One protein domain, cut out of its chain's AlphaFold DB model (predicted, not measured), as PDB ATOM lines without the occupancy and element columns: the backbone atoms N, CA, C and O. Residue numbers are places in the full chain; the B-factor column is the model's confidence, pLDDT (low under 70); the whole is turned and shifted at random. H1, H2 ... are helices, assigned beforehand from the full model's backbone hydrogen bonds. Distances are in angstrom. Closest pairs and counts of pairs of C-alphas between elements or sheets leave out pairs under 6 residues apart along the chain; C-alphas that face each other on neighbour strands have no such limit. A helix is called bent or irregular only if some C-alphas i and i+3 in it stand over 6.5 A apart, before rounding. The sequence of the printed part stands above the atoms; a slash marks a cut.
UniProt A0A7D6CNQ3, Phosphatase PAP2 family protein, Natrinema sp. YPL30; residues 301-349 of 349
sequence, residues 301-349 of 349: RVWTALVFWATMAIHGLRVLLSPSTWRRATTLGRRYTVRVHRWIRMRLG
ATOM      1  N   ARG A 301     239.511 175.505 203.093       68.44
ATOM      2  CA  ARG A 301     238.516 176.509 202.660       68.44
ATOM      3  C   ARG A 301     238.826 177.119 201.291       68.44
ATOM      4  O   ARG A 301     237.912 177.272 200.488       68.44
ATOM      5  N   VAL A 302     240.084 177.465 201.016       66.38
ATOM      6  CA  VAL A 302     240.506 178.015 199.714       66.38
ATOM      7  C   VAL A 302     240.339 176.979 198.611       66.38
ATOM      8  O   VAL A 302     239.798 177.303 197.560       66.38
ATOM      9  N   TRP A 303     240.743 175.734 198.852       66.69
ATOM     10  CA  TRP A 303     240.537 174.635 197.917       66.69
ATOM     11  C   TRP A 303     239.048 174.412 197.642       66.69
ATOM     12  O   TRP A 303     238.640 174.389 196.484       66.69
ATOM     13  N   THR A 304     238.214 174.352 198.683       70.19
ATOM     14  CA  THR A 304     236.755 174.256 198.544       70.19
ATOM     15  C   THR A 304     236.190 175.433 197.751       70.19
ATOM     16  O   THR A 304     235.360 175.223 196.871       70.19
ATOM     17  N   ALA A 305     236.657 176.660 198.003       68.00
ATOM     18  CA  ALA A 305     236.226 177.845 197.268       68.00
ATOM     19  C   ALA A 305     236.652 177.802 195.792       68.00
ATOM     20  O   ALA A 305     235.838 178.091 194.920       68.00
ATOM     21  N   LEU A 306     237.894 177.413 195.491       72.12
ATOM     22  CA  LEU A 306     238.390 177.273 194.120       72.12
ATOM     23  C   LEU A 306     237.614 176.200 193.357       72.12
ATOM     24  O   LEU A 306     237.155 176.459 192.247       72.12
ATOM     25  N   VAL A 307     237.413 175.026 193.962       75.12
ATOM     26  CA  VAL A 307     236.607 173.943 193.383       75.12
ATOM     27  C   VAL A 307     235.169 174.411 193.154       75.12
ATOM     28  O   VAL A 307     234.625 174.183 192.074       75.12
ATOM     29  N   PHE A 308     234.563 175.109 194.118       82.31
ATOM     30  CA  PHE A 308     233.227 175.686 193.972       82.31
ATOM     31  C   PHE A 308     233.158 176.656 192.787       82.31
ATOM     32  O   PHE A 308     232.330 176.470 191.896       82.31
ATOM     33  N   TRP A 309     234.051 177.649 192.725       77.56
ATOM     34  CA  TRP A 309     234.054 178.653 191.659       77.56
ATOM     35  C   TRP A 309     234.353 178.055 190.286       77.56
ATOM     36  O   TRP A 309     233.677 178.404 189.322       77.56
ATOM     37  N   ALA A 310     235.294 177.113 190.186       78.31
ATOM     38  CA  ALA A 310     235.554 176.382 188.949       78.31
ATOM     39  C   ALA A 310     234.318 175.585 188.501       78.31
ATOM     40  O   ALA A 310     233.924 175.641 187.336       78.31
ATOM     41  N   THR A 311     233.643 174.906 189.433       83.25
ATOM     42  CA  THR A 311     232.413 174.151 189.147       83.25
ATOM     43  C   THR A 311     231.276 175.069 188.695       83.25
ATOM     44  O   THR A 311     230.570 174.742 187.736       83.25
ATOM     45  N   MET A 312     231.116 176.230 189.341       80.44
ATOM     46  CA  MET A 312     230.137 177.254 188.964       80.44
ATOM     47  C   MET A 312     230.449 177.869 187.601       80.44
ATOM     48  O   MET A 312     229.536 178.043 186.800       80.44
ATOM     49  N   ALA A 313     231.720 178.138 187.296       81.62
ATOM     50  CA  ALA A 313     232.140 178.630 185.989       81.62
ATOM     51  C   ALA A 313     231.816 177.611 184.886       81.62
ATOM     52  O   ALA A 313     231.232 177.975 183.869       81.62
ATOM     53  N   ILE A 314     232.098 176.323 185.115       88.12
ATOM     54  CA  ILE A 314     231.744 175.238 184.187       88.12
ATOM     55  C   ILE A 314     230.220 175.148 184.001       88.12
ATOM     56  O   ILE A 314     229.746 175.026 182.872       88.12
ATOM     57  N   HIS A 315     229.434 175.234 185.080       84.62
ATOM     58  CA  HIS A 315     227.967 175.229 184.993       84.62
ATOM     59  C   HIS A 315     227.429 176.454 184.251       84.62
ATOM     60  O   HIS A 315     226.593 176.308 183.361       84.62
ATOM     61  N   GLY A 316     227.937 177.648 184.561       79.69
ATOM     62  CA  GLY A 316     227.587 178.887 183.873       79.69
ATOM     63  C   GLY A 316     227.905 178.813 182.382       79.69
ATOM     64  O   GLY A 316     227.060 179.157 181.560       79.69
ATOM     65  N   LEU A 317     229.068 178.264 182.024       83.69
ATOM     66  CA  LEU A 317     229.458 178.044 180.634       83.69
ATOM     67  C   LEU A 317     228.510 177.059 179.933       83.69
ATOM     68  O   LEU A 317     228.051 177.336 178.830       83.69
ATOM     69  N   ARG A 318     228.136 175.947 180.581       83.38
ATOM     70  CA  ARG A 318     227.148 174.992 180.039       83.38
ATOM     71  C   ARG A 318     225.774 175.624 179.833       83.38
ATOM     72  O   ARG A 318     225.128 175.360 178.823       83.38
ATOM     73  N   VAL A 319     225.326 176.468 180.763       79.12
ATOM     74  CA  VAL A 319     224.061 177.206 180.637       79.12
ATOM     75  C   VAL A 319     224.140 178.213 179.494       79.12
ATOM     76  O   VAL A 319     223.215 178.276 178.686       79.12
ATOM     77  N   LEU A 320     225.233 178.965 179.375       74.69
ATOM     78  CA  LEU A 320     225.441 179.908 178.274       74.69
ATOM     79  C   LEU A 320     225.504 179.203 176.921       74.69
ATOM     80  O   LEU A 320     224.951 179.706 175.956       74.69
ATOM     81  N   LEU A 321     226.113 178.023 176.843       76.62
ATOM     82  CA  LEU A 321     226.181 177.229 175.616       76.62
ATOM     83  C   LEU A 321     224.899 176.420 175.352       76.62
ATOM     84  O   LEU A 321     224.769 175.796 174.300       76.62
ATOM     85  N   SER A 322     223.924 176.437 176.270       78.75
ATOM     86  CA  SER A 322     222.671 175.711 176.084       78.75
ATOM     87  C   SER A 322     221.806 176.391 175.004       78.75
ATOM     88  O   SER A 322     221.515 177.593 175.098       78.75
ATOM     89  N   PRO A 323     221.296 175.638 174.008       69.50
ATOM     90  CA  PRO A 323     220.441 176.190 172.952       69.50
ATOM     91  C   PRO A 323     219.161 176.849 173.486       69.50
ATOM     92  O   PRO A 323     218.584 177.733 172.852       69.50
ATOM     93  N   SER A 324     218.690 176.426 174.663       74.25
ATOM     94  CA  SER A 324     217.483 176.967 175.293       74.25
ATOM     95  C   SER A 324     217.669 178.401 175.808       74.25
ATOM     96  O   SER A 324     216.747 179.214 175.708       74.25
ATOM     97  N   THR A 325     218.869 178.737 176.282       70.31
ATOM     98  CA  THR A 325     219.210 180.052 176.839       70.31
ATOM     99  C   THR A 325     219.282 181.094 175.729       70.31
ATOM    100  O   THR A 325     218.643 182.143 175.819       70.31
ATOM    101  N   TRP A 326     219.945 180.758 174.619       64.88
ATOM    102  CA  TRP A 326     220.004 181.603 173.423       64.88
ATOM    103  C   TRP A 326     218.636 181.800 172.773       64.88
ATOM    104  O   TRP A 326     218.297 182.912 172.369       64.88
ATOM    105  N   ARG A 327     217.793 180.761 172.741       68.38
ATOM    106  CA  ARG A 327     216.403 180.896 172.280       68.38
ATOM    107  C   ARG A 327     215.604 181.863 173.157       68.38
ATOM    108  O   ARG A 327     214.908 182.722 172.626       68.38
ATOM    109  N   ARG A 328     215.737 181.813 174.487       70.12
ATOM    110  CA  ARG A 328     215.060 182.774 175.383       70.12
ATOM    111  C   ARG A 328     215.591 184.202 175.214       70.12
ATOM    112  O   ARG A 328     214.787 185.126 175.099       70.12
ATOM    113  N   ALA A 329     216.910 184.376 175.136       68.88
ATOM    114  CA  ALA A 329     217.548 185.682 174.960       68.88
ATOM    115  C   ALA A 329     217.163 186.346 173.626       68.88
ATOM    116  O   ALA A 329     216.775 187.512 173.603       68.88
ATOM    117  N   THR A 330     217.168 185.592 172.522       71.81
ATOM    118  CA  THR A 330     216.747 186.092 171.198       71.81
ATOM    119  C   THR A 330     215.257 186.438 171.154       71.81
ATOM    120  O   THR A 330     214.875 187.448 170.563       71.81
ATOM    121  N   THR A 331     214.407 185.663 171.837       75.06
ATOM    122  CA  THR A 331     212.965 185.947 171.929       75.06
ATOM    123  C   THR A 331     212.689 187.230 172.724       75.06
ATOM    124  O   THR A 331     211.872 188.053 172.305       75.06
ATOM    125  N   LEU A 332     213.387 187.446 173.845       72.88
ATOM    126  CA  LEU A 332     213.314 188.685 174.631       72.88
ATOM    127  C   LEU A 332     213.852 189.892 173.851       72.88
ATOM    128  O   LEU A 332     213.194 190.933 173.810       72.88
ATOM    129  N   GLY A 333     214.990 189.730 173.170       71.88
ATOM    130  CA  GLY A 333     215.581 190.757 172.313       71.88
ATOM    131  C   GLY A 333     214.643 191.190 171.186       71.88
ATOM    132  O   GLY A 333     214.449 192.390 170.988       71.88
ATOM    133  N   ARG A 334     213.973 190.237 170.515       74.81
ATOM    134  CA  ARG A 334     212.937 190.525 169.501       74.81
ATOM    135  C   ARG A 334     211.748 191.293 170.078       74.81
ATOM    136  O   ARG A 334     211.270 192.238 169.459       74.81
ATOM    137  N   ARG A 335     211.271 190.937 171.277       77.00
ATOM    138  CA  ARG A 335     210.166 191.669 171.930       77.00
ATOM    139  C   ARG A 335     210.551 193.112 172.262       77.00
ATOM    140  O   ARG A 335     209.731 194.012 172.085       77.00
ATOM    141  N   TYR A 336     211.783 193.337 172.715       76.00
ATOM    142  CA  TYR A 336     212.285 194.677 173.013       76.00
ATOM    143  C   TYR A 336     212.467 195.522 171.753       76.00
ATOM    144  O   TYR A 336     211.997 196.655 171.716       76.00
ATOM    145  N   THR A 337     213.061 194.966 170.696       76.44
ATOM    146  CA  THR A 337     213.220 195.676 169.413       76.44
ATOM    147  C   THR A 337     211.877 196.045 168.798       76.44
ATOM    148  O   THR A 337     211.714 197.176 168.354       76.44
ATOM    149  N   VAL A 338     210.876 195.160 168.850       79.88
ATOM    150  CA  VAL A 338     209.511 195.480 168.394       79.88
ATOM    151  C   VAL A 338     208.895 196.620 169.213       79.88
ATOM    152  O   VAL A 338     208.298 197.527 168.635       79.88
ATOM    153  N   ARG A 339     209.063 196.628 170.544       79.81
ATOM    154  CA  ARG A 339     208.579 197.724 171.405       79.81
ATOM    155  C   ARG A 339     209.269 199.052 171.102       79.81
ATOM    156  O   ARG A 339     208.582 200.059 170.971       79.81
ATOM    157  N   VAL A 340     210.592 199.045 170.956       75.19
ATOM    158  CA  VAL A 340     211.383 200.238 170.627       75.19
ATOM    159  C   VAL A 340     211.000 200.766 169.248       75.19
ATOM    160  O   VAL A 340     210.727 201.950 169.101       75.19
ATOM    161  N   HIS A 341     210.878 199.894 168.250       75.69
ATOM    162  CA  HIS A 341     210.482 200.289 166.902       75.69
ATOM    163  C   HIS A 341     209.060 200.874 166.859       75.69
ATOM    164  O   HIS A 341     208.820 201.876 166.188       75.69
ATOM    165  N   ARG A 342     208.120 200.301 167.625       79.31
ATOM    166  CA  ARG A 342     206.757 200.838 167.773       79.31
ATOM    167  C   ARG A 342     206.752 202.203 168.464       79.31
ATOM    168  O   ARG A 342     206.024 203.091 168.039       79.31
ATOM    169  N   TRP A 343     207.575 202.376 169.495       79.69
ATOM    170  CA  TRP A 343     207.731 203.644 170.206       79.69
ATOM    171  C   TRP A 343     208.339 204.742 169.322       79.69
ATOM    172  O   TRP A 343     207.841 205.863 169.329       79.69
ATOM    173  N   ILE A 344     209.350 204.412 168.509       75.12
ATOM    174  CA  ILE A 344     209.969 205.343 167.553       75.12
ATOM    175  C   ILE A 344     208.951 205.801 166.499       75.12
ATOM    176  O   ILE A 344     208.845 206.998 166.248       75.12
ATOM    177  N   ARG A 345     208.157 204.884 165.920       76.12
ATOM    178  CA  ARG A 345     207.122 205.261 164.936       76.12
ATOM    179  C   ARG A 345     206.067 206.209 165.505       76.12
ATOM    180  O   ARG A 345     205.656 207.108 164.796       76.12
ATOM    181  N   MET A 346     205.659 206.030 166.764       79.69
ATOM    182  CA  MET A 346     204.667 206.905 167.412       79.69
ATOM    183  C   MET A 346     205.191 208.313 167.741       79.69
ATOM    184  O   MET A 346     204.404 209.163 168.136       79.69
ATOM    185  N   ARG A 347     206.506 208.557 167.658       70.56
ATOM    186  CA  ARG A 347     207.112 209.875 167.920       70.56
ATOM    187  C   ARG A 347     207.528 210.629 166.658       70.56
ATOM    188  O   ARG A 347     207.875 211.800 166.770       70.56
ATOM    189  N   LEU A 348     207.571 209.963 165.504       69.31
ATOM    190  CA  LEU A 348     208.094 210.511 164.244       69.31
ATOM    191  C   LEU A 348     207.043 210.612 163.125       69.31
ATOM    192  O   LEU A 348     207.382 211.054 162.032       69.31
ATOM    193  N   GLY A 349     205.802 210.207 163.384       56.78
ATOM    194  CA  GLY A 349     204.629 210.479 162.552       56.78
ATOM    195  C   GLY A 349     203.512 210.988 163.441       56.78
ATOM    196  O   GLY A 349     202.707 211.789 162.928       56.78
TER     197      GLY A 349
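AT A GLANCE: This is residues 301 to 349 of the 349 residues of the protein "Phosphatase PAP2 family protein" of Natrinema sp. YPL30 (UniProt A0A7D6CNQ3). Two long helices meet near their ends in a wide, open V, with H1 as one arm, H2 as the other and a tight turn at residues 321 to 322 as its corner. Nothing packs on either arm: residues 301 to 349 stand free, and the arms run on in the same general way, which makes a long, thin outline. The printed part has 49 residues with two named helices, H1 then H2, and no named strand; its class is all helix. It is extended, with a radius of gyration of the C-alphas of 19.3 A, and its C-alphas span 62 by 22 by 7 A.

HOW THE PARTS SIT: Start at H1, residues 301 to 320, and go on over the tight link of 2 residues into H2, residues 323 to 348. Look at Val 319 and Thr 325: their C-alphas, the closest of the two helices, are 6.8 A apart. H1 and H2 are close but not clearly touching, with 2 pairs of C-alphas within 8 A. Their lines stand at a steep tilt of 63 degrees, and they run the same way. Their centres are 32.4 A apart. In H1 and H2 every O i to N i+4 pair is within hydrogen-bond range.

IN THESE COORDINATES: Find C-alpha 301 at (238.516, 176.509, 202.660); from there H1 runs 27.9 A to C-alpha 320 at (225.441, 179.908, 178.274). Pick up H2 at C-alpha 323, at (220.441, 176.190, 172.952), and go 37.5 A to C-alpha 348 at (208.094, 210.511, 164.244). H2, with 26 residues, is the longest helix; neither helix is bent.

THE WHOLE: Go from Arg 301 to Gly 349, the chain's last residue: their C-alphas, the two farthest apart, are 62.5 A from each other. The printed part has no cut. Its mean pLDDT is 75.1, and the model's confidence is under 70 at residues 301 to 303, 305, 323, 326 to 327, 329 and 348 to 349.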